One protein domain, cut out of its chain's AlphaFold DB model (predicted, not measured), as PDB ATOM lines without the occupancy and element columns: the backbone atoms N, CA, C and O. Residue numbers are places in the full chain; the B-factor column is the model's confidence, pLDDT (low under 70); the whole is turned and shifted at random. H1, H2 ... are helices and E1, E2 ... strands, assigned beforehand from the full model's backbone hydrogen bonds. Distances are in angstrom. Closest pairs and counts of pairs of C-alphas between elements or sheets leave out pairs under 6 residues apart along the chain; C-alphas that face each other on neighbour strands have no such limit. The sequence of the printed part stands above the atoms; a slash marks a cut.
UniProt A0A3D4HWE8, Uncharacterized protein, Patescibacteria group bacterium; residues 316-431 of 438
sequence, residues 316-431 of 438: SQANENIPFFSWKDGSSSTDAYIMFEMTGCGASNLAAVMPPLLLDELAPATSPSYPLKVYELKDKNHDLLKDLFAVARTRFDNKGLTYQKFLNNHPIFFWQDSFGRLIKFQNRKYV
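Overview. This is residues 316 to 431 of the 438 residues of an uncharacterized protein of Patescibacteria group bacterium (UniProt A0A3D4HWE8). With little regular structure, this is a small antiparallel sheet, only just strongly twisted, in the order E1 E2 E3 E4 among long loops, with short H1 beside its strands and longer H2 only grazing it. Residues 316 to 355 have no named element. Of 116 printed residues, 43 are in three helices and four strands, H1 E1 E2 H2 H3 E3 E4, class mixed. It is compact, radius of gyration of the C-alphas 14.0 A, spanning 41 by 33 by 32 A.

Along the chain. The strands are E1, residues 362 to 364, E2, 374 to 377, E3, 412 to 416, 13.7 A, and E4, 422 to 427, 16.4 A, ending at C-alpha 427 (37.113, 2.574, -16.140). H1, 356 to 361, begins at C-alpha 356 (43.572, 19.771, -5.029); H2 is 383 to 396, 19.4 A; H3 is 403 to 407.

Arrangement. Within hydrogen-bond range are N 363 and O 376 in hairpin E1 and E2, 2.8 A, N 375 and O 414 between E2 and E3, 2.8 A, and N 413 and O 425 in hairpin E3 and E4, 3.0 A. H1 is on the sheet, over none of its strands. H2 and H3 are close but not clearly touching, closest C-alphas Phe 389 and Tyr 403, 7.0 A. H3 has every O i to N i+4 pair within range, H2 9 of 10, H1 0 of 2 but 3 of 3 to N i+3.

Size, cuts and confidence. The farthest C-alphas, Asn 398 and Phe 419, are 42.3 A apart. The printed part has no cut and no long link. pLDDT is under 70 at residues 317 to 319 and 397 to 398.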
ATOM      1  N   SER A 316      43.806  -6.561  -5.349       71.19
ATOM      2  CA  SER A 316      45.048  -7.184  -5.808       71.19
ATOM      3  C   SER A 316      44.825  -8.558  -6.447       71.19
ATOM      4  O   SER A 316      45.784  -9.177  -6.907       71.19
ATOM      5  N   GLN A 317      43.593  -9.083  -6.444       64.19
ATOM      6  CA  GLN A 317      43.308 -10.391  -7.028       64.19
ATOM      7  C   GLN A 317      43.267 -10.301  -8.563       64.19
ATOM      8  O   GLN A 317      42.678  -9.388  -9.135       64.19
ATOM      9  N   ALA A 318      43.928 -11.261  -9.216       56.78
ATOM     10  CA  ALA A 318      43.892 -11.508 -10.661       56.78
ATOM     11  C   ALA A 318      44.391 -10.384 -11.604       56.78
ATOM     12  O   ALA A 318      44.186 -10.481 -12.808       56.78
ATOM     13  N   ASN A 319      45.109  -9.363 -11.113       63.62
ATOM     14  CA  ASN A 319      45.562  -8.211 -11.922       63.62
ATOM     15  C   ASN A 319      44.415  -7.401 -12.558       63.62
ATOM     16  O   ASN A 319      44.627  -6.695 -13.546       63.62
ATOM     17  N   GLU A 320      43.197  -7.495 -12.021       77.12
ATOM     18  CA  GLU A 320      42.025  -6.910 -12.678       77.12
ATOM     19  C   GLU A 320      41.759  -5.456 -12.264       77.12
ATOM     20  O   GLU A 320      40.921  -4.810 -12.880       77.12
ATOM     21  N   ASN A 321      42.491  -4.886 -11.294       89.19
ATOM     22  CA  ASN A 321      42.320  -3.493 -10.847       89.19
ATOM     23  C   ASN A 321      40.838  -3.117 -10.617       89.19
ATOM     24  O   ASN A 321      40.382  -2.047 -11.028       89.19
ATOM     25  N   ILE A 322      40.074  -4.021  -9.997       92.75
ATOM     26  CA  ILE A 322      38.642  -3.840  -9.722       92.75
ATOM     27  C   ILE A 322      38.477  -3.203  -8.335       92.75
ATOM     28  O   ILE A 322      39.066  -3.708  -7.376       92.75
ATOM     29  N   PRO A 323      37.691  -2.127  -8.178       92.94
ATOM     30  CA  PRO A 323      37.404  -1.547  -6.871       92.94
ATOM     31  C   PRO A 323      36.671  -2.531  -5.945       92.94
ATOM     32  O   PRO A 323      35.700  -3.158  -6.356       92.94
ATOM     33  N   PHE A 324      37.083  -2.649  -4.678       90.62
ATOM     34  CA  PHE A 324      36.442  -3.555  -3.698       90.62
ATOM     35  C   PHE A 324      35.435  -2.846  -2.772       90.62
ATOM     36  O   PHE A 324      35.155  -3.303  -1.662       90.62
ATOM     37  N   PHE A 325      34.901  -1.705  -3.205       92.31
ATOM     38  CA  PHE A 325      33.864  -0.961  -2.493       92.31
ATOM     39  C   PHE A 325      32.551  -0.959  -3.279       92.31
ATOM     40  O   PHE A 325      32.537  -1.162  -4.492       92.31
ATOM     41  N   SER A 326      31.450  -0.693  -2.577       93.75
ATOM     42  CA  SER A 326      30.157  -0.413  -3.201       93.75
ATOM     43  C   SER A 326      29.934   1.090  -3.301       93.75
ATOM     44  O   SER A 326      30.264   1.847  -2.380       93.75
ATOM     45  N   TRP A 327      29.368   1.506  -4.425       95.25
ATOM     46  CA  TRP A 327      28.963   2.874  -4.691       95.25
ATOM     47  C   TRP A 327      27.811   3.286  -3.772       95.25
ATOM     48  O   TRP A 327      27.107   2.459  -3.185       95.25
ATOM     49  N   LYS A 328      27.589   4.593  -3.655       94.88
ATOM     50  CA  LYS A 328      26.517   5.162  -2.829       94.88
ATOM     51  C   LYS A 328      25.113   4.723  -3.267       94.88
ATOM     52  O   LYS A 328      24.207   4.709  -2.437       94.88
ATOM     53  N   ASP A 329      24.932   4.362  -4.536       93.56
ATOM     54  CA  ASP A 329      23.679   3.810  -5.067       93.56
ATOM     55  C   ASP A 329      23.498   2.304  -4.783       93.56
ATOM     56  O   ASP A 329      22.481   1.721  -5.151       93.56
ATOM     57  N   GLY A 330      24.459   1.682  -4.092       93.94
ATOM     58  CA  GLY A 330      24.450   0.269  -3.727       93.94
ATOM     59  C   GLY A 330      25.008  -0.663  -4.802       93.94
ATOM     60  O   GLY A 330      25.125  -1.861  -4.546       93.94
ATOM     61  N   SER A 331      25.372  -0.152  -5.981       94.00
ATOM     62  CA  SER A 331      26.026  -0.961  -7.004       94.00
ATOM     63  C   SER A 331      27.484  -1.263  -6.627       94.00
ATOM     64  O   SER A 331      28.096  -0.586  -5.799       94.00
ATOM     65  N   SER A 332      28.062  -2.293  -7.240       91.62
ATOM     66  CA  SER A 332      29.491  -2.617  -7.145       91.62
ATOM     67  C   SER A 332      30.049  -2.717  -8.557       91.62
ATOM     68  O   SER A 332      29.348  -3.159  -9.469       91.62
ATOM     69  N   SER A 333      31.302  -2.313  -8.759       87.75
ATOM     70  CA  SER A 333      31.921  -2.439 -10.077       87.75
ATOM     71  C   SER A 333      32.500  -3.837 -10.280       87.75
ATOM     72  O   SER A 333      33.165  -4.377  -9.402       87.75
ATOM     73  N   THR A 334      32.265  -4.405 -11.459       90.69
ATOM     74  CA  THR A 334      32.982  -5.584 -11.972       90.69
ATOM     75  C   THR A 334      34.023  -5.197 -13.020       90.69
ATOM     76  O   THR A 334      34.702  -6.061 -13.564       90.69
ATOM     77  N   ASP A 335      34.101  -3.910 -13.359       93.12
ATOM     78  CA  ASP A 335      34.993  -3.407 -14.392       93.12
ATOM     79  C   ASP A 335      36.365  -3.069 -13.796       93.12
ATOM     80  O   ASP A 335      36.489  -2.590 -12.667       93.12
ATOM     81  N   ALA A 336      37.404  -3.292 -14.599       94.00
ATOM     82  CA  ALA A 336      38.770  -2.893 -14.296       94.00
ATOM     83  C   ALA A 336      38.950  -1.378 -14.431       94.00
ATOM     84  O   ALA A 336      38.392  -0.765 -15.344       94.00
ATOM     85  N   TYR A 337      39.813  -0.789 -13.606       95.31
ATOM     86  CA  TYR A 337      40.200   0.619 -13.709       95.31
ATOM     87  C   TYR A 337      41.699   0.766 -13.949       95.31
ATOM     88  O   TYR A 337      42.511  -0.099 -13.616       95.31
ATOM     89  N   ILE A 338      42.076   1.889 -14.543       93.94
ATOM     90  CA  ILE A 338      43.467   2.322 -14.630       93.94
ATOM     91  C   ILE A 338      43.636   3.606 -13.829       93.94
ATOM     92  O   ILE A 338      42.725   4.428 -13.772       93.94
ATOM     93  N   MET A 339      44.797   3.751 -13.199       94.19
ATOM     94  CA  MET A 339      45.136   4.915 -12.374       94.19
ATOM     95  C   MET A 339      46.117   5.858 -13.066       94.19
ATOM     96  O   MET A 339      46.661   6.724 -12.407       94.19
ATOM     97  N   PHE A 340      46.401   5.652 -14.350       91.06
ATOM     98  CA  PHE A 340      47.343   6.430 -15.151       91.06
ATOM     99  C   PHE A 340      46.653   6.905 -16.429       91.06
ATOM    100  O   PHE A 340      45.677   6.300 -16.876       91.06
ATOM    101  N   GLU A 341      47.175   7.969 -17.026       87.88
ATOM    102  CA  GLU A 341      46.695   8.483 -18.303       87.88
ATOM    103  C   GLU A 341      47.311   7.678 -19.446       87.88
ATOM    104  O   GLU A 341      48.538   7.613 -19.599       87.88
ATOM    105  N   MET A 342      46.452   7.073 -20.264       84.31
ATOM    106  CA  MET A 342      46.869   6.455 -21.517       84.31
ATOM    107  C   MET A 342      46.894   7.492 -22.633       84.31
ATOM    108  O   MET A 342      45.882   8.122 -22.931       84.31
ATOM    109  N   THR A 343      48.049   7.617 -23.275       79.88
ATOM    110  CA  THR A 343      48.249   8.385 -24.501       79.88
ATOM    111  C   THR A 343      48.506   7.436 -25.668       79.88
ATOM    112  O   THR A 343      48.567   6.214 -25.498       79.88
ATOM    113  N   GLY A 344      48.651   8.005 -26.867       72.25
ATOM    114  CA  GLY A 344      48.823   7.257 -28.108       72.25
ATOM    115  C   GLY A 344      49.889   6.166 -28.049       72.25
ATOM    116  O   GLY A 344      49.656   5.137 -28.649       72.25
ATOM    117  N   CYS A 345      50.984   6.318 -27.288       72.62
ATOM    118  CA  CYS A 345      52.049   5.305 -27.189       72.62
ATOM    119  C   CYS A 345      52.273   4.718 -25.786       72.62
ATOM    120  O   CYS A 345      53.352   4.199 -25.494       72.62
ATOM    121  N   GLY A 346      51.250   4.738 -24.928       76.69
ATOM    122  CA  GLY A 346      51.278   4.055 -23.634       76.69
ATOM    123  C   GLY A 346      50.930   4.962 -22.462       76.69
ATOM    124  O   GLY A 346      50.238   5.963 -22.613       76.69
ATOM    125  N   ALA A 347      51.359   4.574 -21.262       78.19
ATOM    126  CA  ALA A 347      51.149   5.385 -20.069       78.19
ATOM    127  C   ALA A 347      52.106   6.585 -20.072       78.19
ATOM    128  O   ALA A 347      53.314   6.401 -20.211       78.19
ATOM    129  N   SER A 348      51.567   7.788 -19.889       80.25
ATOM    130  CA  SER A 348      52.368   9.019 -19.751       80.25
ATOM    131  C   SER A 348      52.815   9.285 -18.311       80.25
ATOM    132  O   SER A 348      53.755  10.036 -18.073       80.25
ATOM    133  N   ASN A 349      52.167   8.653 -17.333       88.62
ATOM    134  CA  ASN A 349      52.435   8.848 -15.914       88.62
ATOM    135  C   ASN A 349      52.262   7.547 -15.115       88.62
ATOM    136  O   ASN A 349      51.770   6.535 -15.619       88.62
ATOM    137  N   LEU A 350      52.699   7.564 -13.853       92.31
ATOM    138  CA  LEU A 350      52.519   6.443 -12.918       92.31
ATOM    139  C   LEU A 350      51.206   6.545 -12.149       92.31
ATOM    140  O   LEU A 350      50.691   5.524 -11.688       92.31
ATOM    141  N   ALA A 351      50.685   7.762 -12.013       94.31
ATOM    142  CA  ALA A 351      49.386   8.059 -11.445       94.31
ATOM    143  C   ALA A 351      48.778   9.302 -12.119       94.31
ATOM    144  O   ALA A 351      49.479  10.278 -12.360       94.31
ATOM    145  N   ALA A 352      47.474   9.297 -12.369       94.44
ATOM    146  CA  ALA A 352      46.698  10.432 -12.846       94.44
ATOM    147  C   ALA A 352      46.330  11.322 -11.652       94.44
ATOM    148  O   ALA A 352      45.220  11.255 -11.120       94.44
ATOM    149  N   VAL A 353      47.306  12.085 -11.155       95.31
ATOM    150  CA  VAL A 353      47.101  13.002 -10.028       95.31
ATOM    151  C   VAL A 353      46.346  14.236 -10.508       95.31
ATOM    152  O   VAL A 353      46.697  14.841 -11.513       95.31
ATOM    153  N   MET A 354      45.308  14.604  -9.766       95.25
ATOM    154  CA  MET A 354      44.433  15.739 -10.034       95.25
ATOM    155  C   MET A 354      44.759  16.902  -9.095       95.25
ATOM    156  O   MET A 354      45.195  16.666  -7.959       95.25
ATOM    157  N   PRO A 355      44.514  18.154  -9.518       95.38
ATOM    158  CA  PRO A 355      44.765  19.309  -8.674       95.38
ATOM    159  C   PRO A 355      43.864  19.286  -7.428       95.38
ATOM    160  O   PRO A 355      42.690  18.908  -7.521       95.38
ATOM    161  N   PRO A 356      44.359  19.743  -6.261       92.81
ATOM    162  CA  PRO A 356      43.572  19.771  -5.029       92.81
ATOM    163  C   PRO A 356      42.264  20.564  -5.129       92.81
ATOM    164  O   PRO A 356      41.308  20.218  -4.438       92.81
ATOM    165  N   LEU A 357      42.201  21.586  -5.998       92.62
ATOM    166  CA  LEU A 357      40.997  22.402  -6.220       92.62
ATOM    167  C   LEU A 357      39.790  21.563  -6.651       92.62
ATOM    168  O   LEU A 357      38.657  21.900  -6.323       92.62
ATOM    169  N   LEU A 358      40.034  20.435  -7.331       94.94
ATOM    170  CA  LEU A 358      38.965  19.572  -7.815       94.94
ATOM    171  C   LEU A 358      38.140  18.998  -6.656       94.94
ATOM    172  O   LEU A 358      36.971  18.698  -6.851       94.94
ATOM    173  N   LEU A 359      38.696  18.887  -5.437       95.88
ATOM    174  CA  LEU A 359      37.977  18.379  -4.260       95.88
ATOM    175  C   LEU A 359      36.652  19.112  -3.993       95.88
ATOM    176  O   LEU A 359      35.690  18.474  -3.559       95.88
ATOM    177  N   ASP A 360      36.569  20.411  -4.291       97.12
ATOM    178  CA  ASP A 360      35.348  21.201  -4.095       97.12
ATOM    179  C   ASP A 360      34.224  20.813  -5.069       97.12
ATOM    180  O   ASP A 360      33.044  21.056  -4.803       97.12
ATOM    181  N   GLU A 361      34.554  20.110  -6.147       97.56
ATOM    182  CA  GLU A 361      33.633  19.620  -7.174       97.56
ATOM    183  C   GLU A 361      33.259  18.144  -6.976       97.56
ATOM    184  O   GLU A 361      32.454  17.583  -7.723       97.56
ATOM    185  N   LEU A 362      33.798  17.511  -5.928       98.06
ATOM    186  CA  LEU A 362      33.652  16.086  -5.667       98.06
ATOM    187  C   LEU A 362      32.691  15.772  -4.516       98.06
ATOM    188  O   LEU A 362      32.685  16.413  -3.464       98.06
ATOM    189  N   ALA A 363      31.868  14.744  -4.700       97.50
ATOM    190  CA  ALA A 363      31.012  14.162  -3.674       97.50
ATOM    191  C   ALA A 363      31.552  12.787  -3.250       97.50
ATOM    192  O   ALA A 363      32.073  12.061  -4.096       97.50
ATOM    193  N   PRO A 364      31.406  12.382  -1.974       97.50
ATOM    194  CA  PRO A 364      31.755  11.029  -1.546       97.50
ATOM    195  C   PRO A 364      31.038   9.962  -2.387       97.50
ATOM    196  O   PRO A 364      29.813  10.001  -2.527       97.50
ATOM    197  N   ALA A 365      31.808   9.011  -2.918       96.44
ATOM    198  CA  ALA A 365      31.328   7.903  -3.746       96.44
ATOM    199  C   ALA A 365      30.854   6.699  -2.921       96.44
ATOM    200  O   ALA A 365      30.138   5.840  -3.431       96.44
ATOM    201  N   THR A 366      31.266   6.627  -1.656       94.81
ATOM    202  CA  THR A 366      31.035   5.505  -0.740       94.81
ATOM    203  C   THR A 366      30.214   5.933   0.479       94.81
ATOM    204  O   THR A 366      29.988   7.119   0.735       94.81
ATOM    205  N   SER A 367      29.745   4.947   1.251       87.69
ATOM    206  CA  SER A 367      29.135   5.181   2.568       87.69
ATOM    207  C   SER A 367      30.132   5.852   3.533       87.69
ATOM    208  O   SER A 367      31.306   5.480   3.518       87.69
ATOM    209  N   PRO A 368      29.687   6.739   4.450       85.12
ATOM    210  CA  PRO A 368      30.546   7.346   5.477       85.12
ATOM    211  C   PRO A 368      31.287   6.348   6.380       85.12
ATOM    212  O   PRO A 368      32.275   6.703   7.012       85.12
ATOM    213  N   SER A 369      30.802   5.106   6.468       85.44
ATOM    214  CA  SER A 369      31.447   4.027   7.224       85.44
ATOM    215  C   SER A 369      32.657   3.412   6.513       85.44
ATOM    216  O   SER A 369      33.390   2.636   7.126       85.44
ATOM    217  N   TYR A 370      32.866   3.719   5.231       88.12
ATOM    218  CA  TYR A 370      33.977   3.183   4.461       88.12
ATOM    219  C   TYR A 370      35.266   3.965   4.772       88.12
ATOM    220  O   TYR A 370      35.263   5.193   4.711       88.12
ATOM    221  N   PRO A 371      36.385   3.295   5.103       88.56
ATOM    222  CA  PRO A 371      37.581   3.977   5.605       88.56
ATOM    223  C   PRO A 371      38.370   4.721   4.519       88.56
ATOM    224  O   PRO A 371      39.228   5.540   4.849       88.56
ATOM    225  N   LEU A 372      38.124   4.425   3.238       93.25
ATOM    226  CA  LEU A 372      38.806   5.074   2.122       93.25
ATOM    227  C   LEU A 372      38.028   6.295   1.641       93.25
ATOM    228  O   LEU A 372      36.810   6.258   1.467       93.25
ATOM    229  N   LYS A 373      38.774   7.360   1.358       96.25
ATOM    230  CA  LYS A 373      38.261   8.600   0.785       96.25
ATOM    231  C   LYS A 373      38.130   8.457  -0.726       96.25
ATOM    232  O   LYS A 373      39.089   8.691  -1.461       96.25
ATOM    233  N   VAL A 374      36.951   8.026  -1.158       97.31
ATOM    234  CA  VAL A 374      36.614   7.821  -2.569       97.31
ATOM    235  C   VAL A 374      35.515   8.790  -2.973       97.31
ATOM    236  O   VAL A 374      34.573   9.022  -2.211       97.31
ATOM    237  N   TYR A 375      35.628   9.345  -4.173       98.19
ATOM    238  CA  TYR A 375      34.774  10.418  -4.647       98.19
ATOM    239  C   TYR A 375      34.345  10.257  -6.107       98.19
ATOM    240  O   TYR A 375      35.023   9.614  -6.905       98.19
ATOM    241  N   GLU A 376      33.239  10.908  -6.454       98.00
ATOM    242  CA  GLU A 376      32.773  11.144  -7.820       98.00
ATOM    243  C   GLU A 376      32.542  12.639  -8.051       98.00
ATOM    244  O   GLU A 376      32.383  13.403  -7.100       98.00
ATOM    245  N   LEU A 377      32.436  13.054  -9.314       98.19
ATOM    246  CA  LEU A 377      32.007  14.411  -9.654       98.19
ATOM    247  C   LEU A 377      30.562  14.664  -9.209       98.19
ATOM    248  O   LEU A 377      29.666  13.849  -9.467       98.19
ATOM    249  N   LYS A 378      30.347  15.821  -8.568       98.00
ATOM    250  CA  LYS A 378      29.018  16.345  -8.214       98.00
ATOM    251  C   LYS A 378      28.195  16.610  -9.469       98.00
ATOM    252  O   LYS A 378      27.043  16.185  -9.546       98.00
ATOM    253  N   ASP A 379      28.789  17.306 -10.438       98.12
ATOM    254  CA  ASP A 379      28.137  17.620 -11.703       98.12
ATOM    255  C   ASP A 379      28.286  16.459 -12.691       98.12
ATOM    256  O   ASP A 379      29.376  16.132 -13.162       98.12
ATOM    257  N   LYS A 380      27.158  15.841 -13.044       97.69
ATOM    258  CA  LYS A 380      27.109  14.772 -14.047       97.69
ATOM    259  C   LYS A 380      27.315  15.294 -15.478       97.69
ATOM    260  O   LYS A 380      27.470  14.485 -16.388       97.69
ATOM    261  N   ASN A 381      27.359  16.610 -15.685       97.69
ATOM    262  CA  ASN A 381      27.702  17.276 -16.942       97.69
ATOM    263  C   ASN A 381      29.095  17.929 -16.924       97.69
ATOM    264  O   ASN A 381      29.392  18.714 -17.825       97.69
ATOM    265  N   HIS A 382      29.940  17.610 -15.942       97.50
ATOM    266  CA  HIS A 382      31.304  18.126 -15.862       97.50
ATOM    267  C   HIS A 382      32.120  17.775 -17.120       97.50
ATOM    268  O   HIS A 382      31.985  16.676 -17.669       97.50
ATOM    269  N   ASP A 383      33.006  18.672 -17.552       95.94
ATOM    270  CA  ASP A 383      33.720  18.550 -18.831       95.94
ATOM    271  C   ASP A 383      34.582  17.278 -18.917       95.94
ATOM    272  O   ASP A 383      34.461  16.539 -19.888       95.94
ATOM    273  N   LEU A 384      35.287  16.894 -17.842       94.19
ATOM    274  CA  LEU A 384      35.987  15.594 -17.761       94.19
ATOM    275  C   LEU A 384      35.119  14.376 -18.143       94.19
ATOM    276  O   LEU A 384      35.614  13.436 -18.763       94.19
ATOM    277  N   LEU A 385      33.833  14.360 -17.769       96.75
ATOM    278  CA  LEU A 385      32.926  13.261 -18.121       96.75
ATOM    279  C   LEU A 385      32.501  13.335 -19.588       96.75
ATOM    280  O   LEU A 385      32.397  12.296 -20.241       96.75
ATOM    281  N   LYS A 386      32.258  14.544 -20.105       96.31
ATOM    282  CA  LYS A 386      31.893  14.763 -21.509       96.31
ATOM    283  C   LYS A 386      33.036  14.400 -22.449       96.31
ATOM    284  O   LYS A 386      32.790  13.709 -23.435       96.31
ATOM    285  N   ASP A 387      34.260  14.792 -22.118       92.69
ATOM    286  CA  ASP A 387      35.446  14.506 -22.925       92.69
ATOM    287  C   ASP A 387      35.733  13.008 -22.953       92.69
ATOM    288  O   ASP A 387      35.881  12.409 -24.023       92.69
ATOM    289  N   LEU A 388      35.680  12.352 -21.787       93.06
ATOM    290  CA  LEU A 388      35.807  10.901 -21.725       93.06
ATOM    291  C   LEU A 388      34.679  10.192 -22.490       93.06
ATOM    292  O   LEU A 388      34.921   9.186 -23.157       93.06
ATOM    293  N   PHE A 389      33.447  10.702 -22.431       95.31
ATOM    294  CA  PHE A 389      32.338  10.147 -23.202       95.31
ATOM    295  C   PHE A 389      32.523  10.328 -24.710       95.31
ATOM    296  O   PHE A 389      32.203   9.411 -25.465       95.31
ATOM    297  N   ALA A 390      33.046  11.470 -25.160       93.06
ATOM    298  CA  ALA A 390      33.350  11.712 -26.565       93.06
ATOM    299  C   ALA A 390      34.370  10.686 -27.086       93.06
ATOM    300  O   ALA A 390      34.125  10.058 -28.118       93.06
ATOM    301  N   VAL A 391      35.437  10.425 -26.321       89.44
ATOM    302  CA  VAL A 391      36.429   9.379 -26.630       89.44
ATOM    303  C   VAL A 391      35.810   7.980 -26.582       89.44
ATOM    304  O   VAL A 391      36.048   7.158 -27.463       89.44
ATOM    305  N   ALA A 392      34.971   7.683 -25.589       90.88
ATOM    306  CA  ALA A 392      34.287   6.395 -25.527       90.88
ATOM    307  C   ALA A 392      33.380   6.189 -26.752       90.88
ATOM    308  O   ALA A 392      33.349   5.105 -27.334       90.88
ATOM    309  N   ARG A 393      32.647   7.221 -27.179       90.00
ATOM    310  CA  ARG A 393      31.725   7.130 -28.313       90.00
ATOM    311  C   ARG A 393      32.411   6.748 -29.613       90.00
ATOM    312  O   ARG A 393      31.853   5.911 -30.305       90.00
ATOM    313  N   THR A 394      33.597   7.267 -29.922       86.00
ATOM    314  CA  THR A 394      34.298   6.890 -31.166       86.00
ATOM    315  C   THR A 394      34.605   5.390 -31.221       86.00
ATOM    316  O   THR A 394      34.533   4.779 -32.282       86.00
ATOM    317  N   ARG A 395      34.852   4.757 -30.067       80.62
ATOM    318  CA  ARG A 395      35.054   3.304 -29.941       80.62
ATOM    319  C   ARG A 395      33.752   2.499 -29.993       80.62
ATOM    320  O   ARG A 395      33.742   1.350 -30.435       80.62
ATOM    321  N   PHE A 396      32.674   3.057 -29.449       78.69
ATOM    322  CA  PHE A 396      31.376   2.392 -29.328       78.69
ATOM    323  C   PHE A 396      30.376   2.810 -30.411       78.69
ATOM    324  O   PHE A 396      29.228   2.363 -30.339       78.69
ATOM    325  N   ASP A 397      30.768   3.625 -31.392       66.50
ATOM    326  CA  ASP A 397      29.945   3.928 -32.560       66.50
ATOM    327  C   ASP A 397      29.565   2.583 -33.191       66.50
ATOM    328  O   ASP A 397      30.426   1.749 -33.463       66.50
ATOM    329  N   ASN A 398      28.252   2.334 -33.289       60.00
ATOM    330  CA  ASN A 398      27.556   1.064 -33.593       60.00
ATOM    331  C   ASN A 398      26.992   0.249 -32.401       60.00
ATOM    332  O   ASN A 398      26.236  -0.690 -32.636       60.00
ATOM    333  N   LYS A 399      27.265   0.586 -31.130       77.38
ATOM    334  CA  LYS A 399      26.760  -0.155 -29.939       77.38
ATOM    335  C   LYS A 399      25.761   0.610 -29.056       77.38
ATOM    336  O   LYS A 399      25.397   0.120 -27.984       77.38
ATOM    337  N   GLY A 400      25.318   1.799 -29.472       88.19
ATOM    338  CA  GLY A 400      24.256   2.548 -28.784       88.19
ATOM    339  C   GLY A 400      24.606   2.990 -27.355       88.19
ATOM    340  O   GLY A 400      23.746   2.972 -26.473       88.19
ATOM    341  N   LEU A 401      25.869   3.346 -27.086       93.00
ATOM    342  CA  LEU A 401      26.273   3.880 -25.783       93.00
ATOM    343  C   LEU A 401      25.675   5.283 -25.582       93.00
ATOM    344  O   LEU A 401      26.136   6.258 -26.168       93.00
ATOM    345  N   THR A 402      24.648   5.386 -24.739       95.19
ATOM    346  CA  THR A 402      24.080   6.676 -24.318       95.19
ATOM    347  C   THR A 402      24.892   7.282 -23.174       95.19
ATOM    348  O   THR A 402      25.546   6.556 -22.422       95.19
ATOM    349  N   TYR A 403      24.808   8.604 -22.994       95.94
ATOM    350  CA  TYR A 403      25.504   9.286 -21.898       95.94
ATOM    351  C   TYR A 403      25.045   8.780 -20.526       95.94
ATOM    352  O   TYR A 403      25.866   8.481 -19.667       95.94
ATOM    353  N   GLN A 404      23.741   8.539 -20.348       96.88
ATOM    354  CA  GLN A 404      23.221   7.957 -19.110       96.88
ATOM    355  C   GLN A 404      23.796   6.560 -18.834       96.88
ATOM    356  O   GLN A 404      24.169   6.256 -17.706       96.88
ATOM    357  N   LYS A 405      23.908   5.703 -19.861       95.25
ATOM    358  CA  LYS A 405      24.514   4.370 -19.715       95.25
ATOM    359  C   LYS A 405      26.005   4.458 -19.391       95.25
ATOM    360  O   LYS A 405      26.510   3.616 -18.659       95.25
ATOM    361  N   PHE A 406      26.702   5.451 -19.938       96.12
ATOM    362  CA  PHE A 406      28.091   5.747 -19.599       96.12
ATOM    363  C   PHE A 406      28.228   6.160 -18.127       96.12
ATOM    364  O   PHE A 406      29.003   5.533 -17.410       96.12
ATOM    365  N   LEU A 407      27.414   7.114 -17.659       97.12
ATOM    366  CA  LEU A 407      27.409   7.579 -16.267       97.12
ATOM    367  C   LEU A 407      27.077   6.463 -15.264       97.12
ATOM    368  O   LEU A 407      27.749   6.354 -14.245       97.12
ATOM    369  N   ASN A 408      26.101   5.601 -15.573       95.81
ATOM    370  CA  ASN A 408      25.705   4.476 -14.711       95.81
ATOM    371  C   ASN A 408      26.797   3.401 -14.548       95.81
ATOM    372  O   ASN A 408      26.655   2.512 -13.720       95.81
ATOM    373  N   ASN A 409      27.858   3.440 -15.357       95.75
ATOM    374  CA  ASN A 409      28.991   2.519 -15.255       95.75
ATOM    375  C   ASN A 409      30.186   3.144 -14.513       95.75
ATOM    376  O   ASN A 409      31.297   2.628 -14.639       95.75
ATOM    377  N   HIS A 410      29.977   4.259 -13.803       96.94
ATOM    378  CA  HIS A 410      30.991   4.952 -12.998       96.94
ATOM    379  C   HIS A 410      32.303   5.162 -13.774       96.94
ATOM    380  O   HIS A 410      33.342   4.590 -13.453       96.94
ATOM    381  N   PRO A 411      32.269   5.937 -14.873       97.06
ATOM    382  CA  PRO A 411      33.349   5.948 -15.856       97.06
ATOM    383  C   PRO A 411      34.669   6.483 -15.293       97.06
ATOM    384  O   PRO A 411      35.734   6.090 -15.774       97.06
ATOM    385  N   ILE A 412      34.593   7.334 -14.268       97.44
ATOM    386  CA  ILE A 412      35.723   7.774 -13.457       97.44
ATOM    387  C   ILE A 412      35.333   7.838 -11.984       97.44
ATOM    388  O   ILE A 412      34.186   8.136 -11.652       97.44
ATOM    389  N   PHE A 413      36.316   7.642 -11.114       98.00
ATOM    390  CA  PHE A 413      36.236   8.004  -9.702       98.00
ATOM    391  C   PHE A 413      37.575   8.563  -9.234       98.00
ATOM    392  O   PHE A 413      38.587   8.456  -9.926       98.00
ATOM    393  N   PHE A 414      37.586   9.154  -8.045       98.06
ATOM    394  CA  PHE A 414      38.785   9.729  -7.454       98.06
ATOM    395  C   PHE A 414      39.047   9.117  -6.090       98.06
ATOM    396  O   PHE A 414      38.118   8.828  -5.338       98.06
ATOM    397  N   TRP A 415      40.315   8.945  -5.751       97.62
ATOM    398  CA  TRP A 415      40.743   8.430  -4.460       97.62
ATOM    399  C   TRP A 415      41.808   9.350  -3.875       97.62
ATOM    400  O   TRP A 415      42.788   9.665  -4.546       97.62
ATOM    401  N   GLN A 416      41.609   9.792  -2.632       97.50
ATOM    402  CA  GLN A 416      42.659  10.496  -1.904       97.50
ATOM    403  C   GLN A 416      43.579   9.470  -1.238       97.50
ATOM    404  O   GLN A 416      43.156   8.770  -0.312       97.50
ATOM    405  N   ASP A 417      44.825   9.396  -1.701       96.94
ATOM    406  CA  ASP A 417      45.825   8.483  -1.150       96.94
ATOM    407  C   ASP A 417      46.353   8.939   0.223       96.94
ATOM    408  O   ASP A 417      46.061  10.036   0.714       96.94
ATOM    409  N   SER A 418      47.160   8.098   0.872       96.25
ATOM    410  CA  SER A 418      47.771   8.437   2.166       96.25
ATOM    411  C   SER A 418      48.780   9.589   2.122       96.25
ATOM    412  O   SER A 418      49.113  10.166   3.165       96.25
ATOM    413  N   PHE A 419      49.262   9.958   0.936       96.12
ATOM    414  CA  PHE A 419      50.109  11.127   0.725       96.12
ATOM    415  C   PHE A 419      49.297  12.415   0.545       96.12
ATOM    416  O   PHE A 419      49.869  13.501   0.605       96.12
ATOM    417  N   GLY A 420      47.969  12.304   0.444       96.00
ATOM    418  CA  GLY A 420      47.041  13.411   0.245       96.00
ATOM    419  C   GLY A 420      46.808  13.755  -1.226       96.00
ATOM    420  O   GLY A 420      46.083  14.713  -1.493       96.00
ATOM    421  N   ARG A 421      47.382  12.988  -2.165       96.88
ATOM    422  CA  ARG A 421      47.184  13.164  -3.610       96.88
ATOM    423  C   ARG A 421      45.790  12.687  -3.987       96.88
ATOM    424  O   ARG A 421      45.339  11.648  -3.507       96.88
ATOM    425  N   LEU A 422      45.120  13.431  -4.857       97.69
ATOM    426  CA  LEU A 422      43.842  13.030  -5.433       97.69
ATOM    427  C   LEU A 422      44.114  12.284  -6.742       97.69
ATOM    428  O   LEU A 422      44.515  12.900  -7.719       97.69
ATOM    429  N   ILE A 423      43.933  10.967  -6.763       97.31
ATOM    430  CA  ILE A 423      44.228  10.127  -7.931       97.31
ATOM    431  C   ILE A 423      42.934   9.819  -8.682       97.31
ATOM    432  O   ILE A 423      41.985   9.301  -8.089       97.31
ATOM    433  N   LYS A 424      42.904  10.110  -9.985       96.81
ATOM    434  CA  LYS A 424      41.830   9.728 -10.905       96.81
ATOM    435  C   LYS A 424      41.982   8.265 -11.311       96.81
ATOM    436  O   LYS A 424      43.048   7.824 -11.733       96.81
ATOM    437  N   PHE A 425      40.882   7.532 -11.240       96.88
ATOM    438  CA  PHE A 425      40.740   6.196 -11.796       96.88
ATOM    439  C   PHE A 425      39.752   6.256 -12.946       96.88
ATOM    440  O   PHE A 425      38.665   6.812 -12.800       96.88
ATOM    441  N   GLN A 426      40.115   5.660 -14.074       96.25
ATOM    442  CA  GLN A 426      39.272   5.586 -15.259       96.25
ATOM    443  C   GLN A 426      38.893   4.139 -15.542       96.25
ATOM    444  O   GLN A 426      39.756   3.260 -15.573       96.25
ATOM    445  N   ASN A 427      37.605   3.894 -15.771       95.81
ATOM    446  CA  ASN A 427      37.113   2.574 -16.140       95.81
ATOM    447  C   ASN A 427      37.757   2.167 -17.475       95.81
ATOM    448  O   ASN A 427      37.609   2.842 -18.501       95.81
ATOM    449  N   ARG A 428      38.479   1.042 -17.466       93.12
ATOM    450  CA  ARG A 428      39.289   0.536 -18.583       93.12
ATOM    451  C   ARG A 428      38.466   0.315 -19.852       93.12
ATOM    452  O   ARG A 428      38.994   0.391 -20.961       93.12
ATOM    453  N   LYS A 429      37.158   0.089 -19.712       92.12
ATOM    454  CA  LYS A 429      36.211  -0.029 -20.827       92.12
ATOM    455  C   LYS A 429      36.137   1.229 -21.698       92.12
ATOM    456  O   LYS A 429      35.837   1.111 -22.884       92.12
ATOM    457  N   TYR A 430      36.408   2.404 -21.130       92.56
ATOM    458  CA  TYR A 430      36.331   3.702 -21.814       92.56
ATOM    459  C   TYR A 430      37.694   4.287 -22.174       92.56
ATOM    460  O   TYR A 430      37.770   5.388 -22.707       92.56
ATOM    461  N   VAL A 431      38.774   3.565 -21.894       89.12
ATOM    462  CA  VAL A 431      40.117   3.957 -22.317       89.12
ATOM    463  C   VAL A 431      40.253   3.702 -23.825       89.12
ATOM    464  O   VAL A 431      39.798   2.646 -24.294       89.12
TER     465      VAL A 431